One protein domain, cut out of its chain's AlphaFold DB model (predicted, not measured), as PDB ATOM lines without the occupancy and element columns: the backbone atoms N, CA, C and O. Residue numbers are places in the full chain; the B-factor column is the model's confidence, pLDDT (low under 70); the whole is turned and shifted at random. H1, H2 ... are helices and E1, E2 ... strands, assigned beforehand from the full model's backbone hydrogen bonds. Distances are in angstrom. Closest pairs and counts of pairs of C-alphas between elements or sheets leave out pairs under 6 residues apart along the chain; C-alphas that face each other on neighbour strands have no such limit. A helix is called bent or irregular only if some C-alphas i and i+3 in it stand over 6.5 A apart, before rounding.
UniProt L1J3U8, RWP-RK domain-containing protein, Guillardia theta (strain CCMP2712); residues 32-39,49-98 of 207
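What this domain is: This is residues 32 to 39 and 49 to 98 of the 207 residues of the protein "RWP-RK domain-containing protein" of Guillardia theta (strain CCMP2712) (UniProt L1J3U8). A small two-stranded antiparallel ribbon, E1 and E2, has the helix H3 packed on it, chiefly at E1; H1 runs on from E2, and H2 lies crosswise between the far end of H1 and the start of H3. The ends at the cut and the tail to Gly 98 make the long axis. The printed part has 58 residues with two named strands and three named helices, in the order E1, E2, H1, H2, H3; the class is mixed, helices and strands. It is compact, with a radius of gyration of the C-alphas of 10.7 A, and elongated, spanning 35 by 22 by 17 A.

Where its parts are: E1, residues 33 to 36, begins at C-alpha 33 (8.565, -45.198, -53.704) and is 10.1 A long; E2, residues 52 to 55, is 10.0 A. H3, residues 78 to 87, is 14.3 A and ends at C-alpha 87 (16.241, -45.229, -49.269). H1, residues 56 to 64, is 14.1 A, and H2, residues 67 to 73, is 9.9 A.

How they stand to each other: E1 and E2 are antiparallel at 154 degrees, with N 34 and O 54 2.9 A apart, within hydrogen-bond range. The closest C-alphas of E1 and H3, Val 34 and Val 84, are 6.4 A apart. H2 and H3 touch, about perpendicular at 81 degrees, closest at the C-alphas of Ala 71 and Val 78, 5.4 A. H1 and H2 are close but not clearly touching, closest at the C-alphas of Leu 62 and Ala 70, 5.8 A, at a steep tilt of 63 degrees, opposite ways. H1 and H3 are near each other. E1 and H2 are apart, as are E2 and H2. In H2 and H3 every O i to N i+4 pair is within hydrogen-bond range; in H1 1 of 5 is, beside 3 of 6 O i to N i+3 pairs. H1 is irregular, but only just: C-alphas 58 and 61 are 6.6 A apart.

The domain as a whole: The two C-alphas farthest apart, those of Pro 49 and Gly 98, are 34.8 A apart. Residues 40 to 48 are not printed, and C-alphas 39 and 49 are 7.8 A apart across the cut. The links E2 to H1, H1 to H2 and H2 to H3 are tight. Mean pLDDT of the printed part is 85.7, under 70 at residue 49 and residues 96 to 98.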
ATOM      1  N   GLU A  32      11.333 -42.940 -55.884       80.38
ATOM      2  CA  GLU A  32      10.099 -42.198 -55.583       80.38
ATOM      3  C   GLU A  32       9.203 -42.957 -54.583       80.38
ATOM      4  O   GLU A  32       8.459 -42.349 -53.811       80.38
ATOM      5  N   SER A  33       9.317 -44.291 -54.569       86.44
ATOM      6  CA  SER A  33       8.565 -45.198 -53.704       86.44
ATOM      7  C   SER A  33       9.398 -46.404 -53.272       86.44
ATOM      8  O   SER A  33      10.239 -46.897 -54.026       86.44
ATOM      9  N   VAL A  34       9.158 -46.893 -52.055       86.50
ATOM     10  CA  VAL A  34       9.806 -48.085 -51.496       86.50
ATOM     11  C   VAL A  34       8.745 -49.037 -50.964       86.50
ATOM     12  O   VAL A  34       7.920 -48.663 -50.132       86.50
ATOM     13  N   THR A  35       8.801 -50.291 -51.397       88.50
ATOM     14  CA  THR A  35       7.895 -51.345 -50.939       88.50
ATOM     15  C   THR A  35       8.550 -52.203 -49.860       88.50
ATOM     16  O   THR A  35       9.641 -52.740 -50.053       88.50
ATOM     17  N   VAL A  36       7.849 -52.405 -48.743       86.31
ATOM     18  CA  VAL A  36       8.237 -53.350 -47.687       86.31
ATOM     19  C   VAL A  36       7.226 -54.486 -47.611       86.31
ATOM     20  O   VAL A  36       6.032 -54.254 -47.427       86.31
ATOM     21  N   ILE A  37       7.719 -55.724 -47.686       84.00
ATOM     22  CA  ILE A  37       6.924 -56.940 -47.483       84.00
ATOM     23  C   ILE A  37       7.381 -57.591 -46.171       84.00
ATOM     24  O   ILE A  37       8.484 -58.148 -46.112       84.00
ATOM     25  N   PRO A  38       6.576 -57.524 -45.097       79.50
ATOM     26  CA  PRO A  38       6.894 -58.197 -43.846       79.50
ATOM     27  C   PRO A  38       7.023 -59.713 -44.054       79.50
ATOM     28  O   PRO A  38       6.113 -60.364 -44.568       79.50
ATOM     29  N   ARG A  39       8.151 -60.299 -43.628       73.62
ATOM     30  CA  ARG A  39       8.354 -61.755 -43.670       73.62
ATOM     31  C   ARG A  39       7.426 -62.410 -42.648       73.62
ATOM     32  O   ARG A  39       7.606 -62.242 -41.442       73.62
ATOM     33  N   PRO A  49       0.308 -61.382 -47.086       69.31
ATOM     34  CA  PRO A  49       1.332 -60.410 -46.725       69.31
ATOM     35  C   PRO A  49       0.824 -58.997 -47.018       69.31
ATOM     36  O   PRO A  49       0.451 -58.693 -48.148       69.31
ATOM     37  N   ILE A  50       0.767 -58.147 -45.991       78.75
ATOM     38  CA  ILE A  50       0.389 -56.744 -46.163       78.75
ATOM     39  C   ILE A  50       1.607 -56.040 -46.747       78.75
ATOM     40  O   ILE A  50       2.566 -55.748 -46.035       78.75
ATOM     41  N   GLU A  51       1.573 -55.831 -48.054       85.38
ATOM     42  CA  GLU A  51       2.545 -55.006 -48.751       85.38
ATOM     43  C   GLU A  51       2.320 -53.538 -48.377       85.38
ATOM     44  O   GLU A  51       1.196 -53.034 -48.435       85.38
ATOM     45  N   VAL A  52       3.388 -52.863 -47.951       85.88
ATOM     46  CA  VAL A  52       3.341 -51.447 -47.579       85.88
ATOM     47  C   VAL A  52       4.259 -50.674 -48.517       85.88
ATOM     48  O   VAL A  52       5.482 -50.785 -48.423       85.88
ATOM     49  N   THR A  53       3.664 -49.889 -49.413       89.44
ATOM     50  CA  THR A  53       4.378 -48.951 -50.288       89.44
ATOM     51  C   THR A  53       4.477 -47.594 -49.602       89.44
ATOM     52  O   THR A  53       3.471 -47.038 -49.160       89.44
ATOM     53  N   LEU A  54       5.694 -47.069 -49.491       90.00
ATOM     54  CA  LEU A  54       6.010 -45.848 -48.760       90.00
ATOM     55  C   LEU A  54       6.683 -44.829 -49.674       90.00
ATOM     56  O   LEU A  54       7.688 -45.130 -50.316       90.00
ATOM     57  N   ASN A  55       6.152 -43.606 -49.651       91.94
ATOM     58  CA  ASN A  55       6.652 -42.450 -50.401       91.94
ATOM     59  C   ASN A  55       6.965 -41.296 -49.442       91.94
ATOM     60  O   ASN A  55       6.437 -41.242 -48.323       91.94
ATOM     61  N   LEU A  56       7.734 -40.307 -49.899       88.75
ATOM     62  CA  LEU A  56       8.023 -39.110 -49.101       88.75
ATOM     63  C   LEU A  56       6.752 -38.387 -48.635       88.75
ATOM     64  O   LEU A  56       6.682 -37.978 -47.476       88.75
ATOM     65  N   ASP A  57       5.723 -38.294 -49.477       89.56
ATOM     66  CA  ASP A  57       4.458 -37.638 -49.118       89.56
ATOM     67  C   ASP A  57       3.678 -38.384 -48.031       89.56
ATOM     68  O   ASP A  57       2.983 -37.762 -47.231       89.56
ATOM     69  N   THR A  58       3.842 -39.707 -47.944       89.12
ATOM     70  CA  THR A  58       3.219 -40.524 -46.887       89.12
ATOM     71  C   THR A  58       3.973 -40.436 -45.562       89.12
ATOM     72  O   THR A  58       3.368 -40.542 -44.497       89.12
ATOM     73  N   ILE A  59       5.290 -40.204 -45.609       89.75
ATOM     74  CA  ILE A  59       6.156 -40.180 -44.424       89.75
ATOM     75  C   ILE A  59       6.228 -38.784 -43.795       89.75
ATOM     76  O   ILE A  59       6.210 -38.668 -42.571       89.75
ATOM     77  N   ARG A  60       6.258 -37.716 -44.601       89.94
ATOM     78  CA  ARG A  60       6.288 -36.317 -44.131       89.94
ATOM     79  C   ARG A  60       5.275 -35.980 -43.023       89.94
ATOM     80  O   ARG A  60       5.697 -35.383 -42.034       89.94
ATOM     81  N   PRO A  61       3.980 -36.348 -43.111       89.81
ATOM     82  CA  PRO A  61       3.021 -36.041 -42.043       89.81
ATOM     83  C   PRO A  61       3.325 -36.773 -40.725       89.81
ATOM     84  O   PRO A  61       2.953 -36.298 -39.649       89.81
ATOM     85  N   LEU A  62       4.044 -37.898 -40.785       88.94
ATOM     86  CA  LEU A  62       4.414 -38.695 -39.616       88.94
ATOM     87  C   LEU A  62       5.584 -38.087 -38.832       88.94
ATOM     88  O   LEU A  62       5.811 -38.467 -37.690       88.94
ATOM     89  N   PHE A  63       6.303 -37.105 -39.372       89.31
ATOM     90  CA  PHE A  63       7.416 -36.445 -38.673       89.31
ATOM     91  C   PHE A  63       7.018 -35.711 -37.389       89.31
ATOM     92  O   PHE A  63       7.871 -35.369 -36.577       89.31
ATOM     93  N   THR A  64       5.720 -35.505 -37.173       88.69
ATOM     94  CA  THR A  64       5.174 -34.927 -35.941       88.69
ATOM     95  C   THR A  64       5.215 -35.885 -34.747       88.69
ATOM     96  O   THR A  64       5.137 -35.432 -33.604       88.69
ATOM     97  N   MET A  65       5.336 -37.197 -34.979       87.88
ATOM     98  CA  MET A  65       5.300 -38.215 -33.929       87.88
ATOM     99  C   MET A  65       6.649 -38.907 -33.727       87.88
ATOM    100  O   MET A  65       7.586 -38.804 -34.526       87.88
ATOM    101  N   LYS A  66       6.746 -39.652 -32.622       89.56
ATOM    102  CA  LYS A  66       7.919 -40.475 -32.335       89.56
ATOM    103  C   LYS A  66       8.076 -41.538 -33.415       89.56
ATOM    104  O   LYS A  66       7.096 -42.118 -33.872       89.56
ATOM    105  N   GLN A  67       9.320 -41.856 -33.751       90.56
ATOM    106  CA  GLN A  67       9.647 -42.875 -34.744       90.56
ATOM    107  C   GLN A  67       8.966 -44.229 -34.462       90.56
ATOM    108  O   GLN A  67       8.507 -44.902 -35.381       90.56
ATOM    109  N   GLU A  68       8.875 -44.617 -33.187       91.69
ATOM    110  CA  GLU A  68       8.183 -45.837 -32.759       91.69
ATOM    111  C   GLU A  68       6.687 -45.806 -33.080       91.69
ATOM    112  O   GLU A  68       6.128 -46.805 -33.526       91.69
ATOM    113  N   ASP A  69       6.038 -44.662 -32.876       90.31
ATOM    114  CA  ASP A  69       4.606 -44.508 -33.120       90.31
ATOM    115  C   ASP A  69       4.311 -44.424 -34.619       90.31
ATOM    116  O   ASP A  69       3.357 -45.046 -35.086       90.31
ATOM    117  N   ALA A  70       5.186 -43.780 -35.396       92.31
ATOM    118  CA  ALA A  70       5.111 -43.794 -36.856       92.31
ATOM    119  C   ALA A  70       5.230 -45.220 -37.417       92.31
ATOM    120  O   ALA A  70       4.449 -45.618 -38.281       92.31
ATOM    121  N   ALA A  71       6.156 -46.025 -36.884       91.62
ATOM    122  CA  ALA A  71       6.316 -47.421 -37.287       91.62
ATOM    123  C   ALA A  71       5.056 -48.254 -36.989       91.62
ATOM    124  O   ALA A  71       4.609 -49.025 -37.841       91.62
ATOM    125  N   LYS A  72       4.431 -48.046 -35.819       90.06
ATOM    126  CA  LYS A  72       3.159 -48.692 -35.455       90.06
ATOM    127  C   LYS A  72       2.021 -48.283 -36.391       90.06
ATOM    128  O   LYS A  72       1.261 -49.155 -36.810       90.06
ATOM    129  N   GLN A  73       1.916 -46.999 -36.745       90.25
ATOM    130  CA  GLN A  73       0.894 -46.525 -37.689       90.25
ATOM    131  C   GLN A  73       1.051 -47.168 -39.071       90.25
ATOM    132  O   GLN A  73       0.062 -47.592 -39.664       90.25
ATOM    133  N   LEU A  74       2.291 -47.321 -39.538       89.50
ATOM    134  CA  LEU A  74       2.618 -47.973 -40.808       89.50
ATOM    135  C   LEU A  74       2.629 -49.511 -40.732       89.50
ATOM    136  O   LEU A  74       2.845 -50.170 -41.745       89.50
ATOM    137  N   ARG A  75       2.397 -50.095 -39.546       90.12
ATOM    138  CA  ARG A  75       2.442 -51.545 -39.271       90.12
ATOM    139  C   ARG A  75       3.750 -52.227 -39.689       90.12
ATOM    140  O   ARG A  75       3.757 -53.404 -40.045       90.12
ATOM    141  N   ILE A  76       4.863 -51.509 -39.603       89.19
ATOM    142  CA  ILE A  76       6.201 -52.036 -39.888       89.19
ATOM    143  C   ILE A  76       7.094 -51.939 -38.652       89.19
ATOM    144  O   ILE A  76       6.795 -51.240 -37.686       89.19
ATOM    145  N   SER A  77       8.218 -52.654 -38.667       89.81
ATOM    146  CA  SER A  77       9.213 -52.527 -37.601       89.81
ATOM    147  C   SER A  77       9.952 -51.185 -37.692       89.81
ATOM    148  O   SER A  77      10.117 -50.630 -38.779       89.81
ATOM    149  N   VAL A  78      10.462 -50.684 -36.562       89.81
ATOM    150  CA  VAL A  78      11.288 -49.460 -36.526       89.81
ATOM    151  C   VAL A  78      12.533 -49.610 -37.404       89.81
ATOM    152  O   VAL A  78      12.923 -48.673 -38.094       89.81
ATOM    153  N   THR A  79      13.135 -50.800 -37.432       89.88
ATOM    154  CA  THR A  79      14.298 -51.102 -38.277       89.88
ATOM    155  C   THR A  79      13.952 -51.012 -39.762       89.88
ATOM    156  O   THR A  79      14.692 -50.389 -40.521       89.88
ATOM    157  N   SER A  80      12.798 -51.555 -40.167       88.75
ATOM    158  CA  SER A  80      12.289 -51.432 -41.539       88.75
ATOM    159  C   SER A  80      11.997 -49.974 -41.889       88.75
ATOM    160  O   SER A  80      12.411 -49.510 -42.944       88.75
ATOM    161  N   LEU A  81      11.367 -49.225 -40.978       90.12
ATOM    162  CA  LEU A  81      11.104 -47.800 -41.171       90.12
ATOM    163  C   LEU A  81      12.403 -47.014 -41.400       90.12
ATOM    164  O   LEU A  81      12.461 -46.192 -42.309       90.12
ATOM    165  N   LYS A  82      13.463 -47.289 -40.626       89.75
ATOM    166  CA  LYS A  82      14.787 -46.663 -40.820       89.75
ATOM    167  C   LYS A  82      15.354 -46.955 -42.201       89.75
ATOM    168  O   LYS A  82      15.855 -46.036 -42.839       89.75
ATOM    169  N   ALA A  83      15.291 -48.213 -42.636       87.00
ATOM    170  CA  ALA A  83      15.794 -48.613 -43.945       87.00
ATOM    171  C   ALA A  83      15.058 -47.866 -45.067       87.00
ATOM    172  O   ALA A  83      15.697 -47.257 -45.918       87.00
ATOM    173  N   VAL A  84      13.727 -47.812 -45.000       89.38
ATOM    174  CA  VAL A  84      12.903 -47.101 -45.986       89.38
ATOM    175  C   VAL A  84      13.185 -45.603 -45.994       89.38
ATOM    176  O   VAL A  84      13.371 -45.020 -47.055       89.38
ATOM    177  N   CYS A  85      13.254 -44.972 -44.819       88.69
ATOM    178  CA  CYS A  85      13.550 -43.544 -44.715       88.69
ATOM    179  C   CYS A  85      14.882 -43.212 -45.395       88.69
ATOM    180  O   CYS A  85      14.953 -42.247 -46.147       88.69
ATOM    181  N   ARG A  86      15.906 -44.046 -45.190       86.69
ATOM    182  CA  ARG A  86      17.220 -43.875 -45.818       86.69
ATOM    183  C   ARG A  86      17.169 -44.036 -47.332       86.69
ATOM    184  O   ARG A  86      17.735 -43.202 -48.028       86.69
ATOM    185  N   GLN A  87      16.445 -45.038 -47.828       85.88
ATOM    186  CA  GLN A  87      16.241 -45.229 -49.269       85.88
ATOM    187  C   GLN A  87      15.528 -44.031 -49.908       85.88
ATOM    188  O   GLN A  87      15.865 -43.636 -51.016       85.88
ATOM    189  N   LEU A  88      14.614 -43.387 -49.183       86.81
ATOM    190  CA  LEU A  88      13.920 -42.174 -49.622       86.81
ATOM    191  C   LEU A  88      14.735 -40.876 -49.413       86.81
ATOM    192  O   LEU A  88      14.215 -39.786 -49.640       86.81
ATOM    193  N   GLY A  89      15.993 -40.958 -48.961       87.81
ATOM    194  CA  GLY A  89      16.872 -39.797 -48.753       87.81
ATOM    195  C   GLY A  89      16.735 -39.103 -47.390       87.81
ATOM    196  O   GLY A  89      17.312 -38.040 -47.170       87.81
ATOM    197  N   ILE A  90      16.000 -39.687 -46.442       87.06
ATOM    198  CA  ILE A  90      15.865 -39.184 -45.069       87.06
ATOM    199  C   ILE A  90      16.917 -39.868 -44.184       87.06
ATOM    200  O   ILE A  90      16.731 -40.993 -43.712       87.06
ATOM    201  N   ALA A  91      18.023 -39.172 -43.916       81.88
ATOM    202  CA  ALA A  91      19.139 -39.718 -43.134       81.88
ATOM    203  C   ALA A  91      18.770 -40.010 -41.664       81.88
ATOM    204  O   ALA A  91      19.176 -41.027 -41.091       81.88
ATOM    205  N   ARG A  92      17.977 -39.123 -41.049       84.25
ATOM    206  CA  ARG A  92      17.583 -39.192 -39.637       84.25
ATOM    207  C   ARG A  92      16.123 -38.794 -39.473       84.25
ATOM    208  O   ARG A  92      15.687 -37.805 -40.051       84.25
ATOM    209  N   TRP A  93      15.391 -39.537 -38.641       85.31
ATOM    210  CA  TRP A  93      14.016 -39.178 -38.299       85.31
ATOM    211  C   TRP A  93      14.005 -37.827 -37.567       85.31
ATOM    212  O   TRP A  93      14.672 -37.707 -36.531       85.31
ATOM    213  N   PRO A  94      13.284 -36.812 -38.070       81.44
ATOM    214  CA  PRO A  94      13.148 -35.538 -37.381       81.44
ATOM    215  C   PRO A  94      12.359 -35.772 -36.092       81.44
ATOM    216  O   PRO A  94      11.154 -35.987 -36.093       81.44
ATOM    217  N   TYR A  95      13.061 -35.798 -34.964       71.38
ATOM    218  CA  TYR A  95      12.423 -35.880 -33.658       71.38
ATOM    219  C   TYR A  95      12.018 -34.475 -33.232       71.38
ATOM    220  O   TYR A  95      12.793 -33.765 -32.585       71.38
ATOM    221  N   THR A  96      10.815 -34.046 -33.601       64.62
ATOM    222  CA  THR A  96      10.274 -32.804 -33.061       64.62
ATOM    223  C   THR A  96       9.893 -33.068 -31.608       64.62
ATOM    224  O   THR A  96       8.888 -33.714 -31.311       64.62
ATOM    225  N   ARG A  97      10.708 -32.577 -30.670       64.44
ATOM    226  CA  ARG A  97      10.274 -32.396 -29.281       64.44
ATOM    227  C   ARG A  97       9.231 -31.284 -29.297       64.44
ATOM    228  O   ARG A  97       9.553 -30.135 -29.022       64.44
ATOM    229  N   GLY A  98       7.999 -31.609 -29.684       58.75
ATOM    230  CA  GLY A  98       6.882 -30.706 -29.455       58.75
ATOM    231  C   GLY A  98       6.856 -30.351 -27.963       58.75
ATOM    232  O   GLY A  98       7.165 -31.225 -27.137       58.75
TER     233      GLY A  98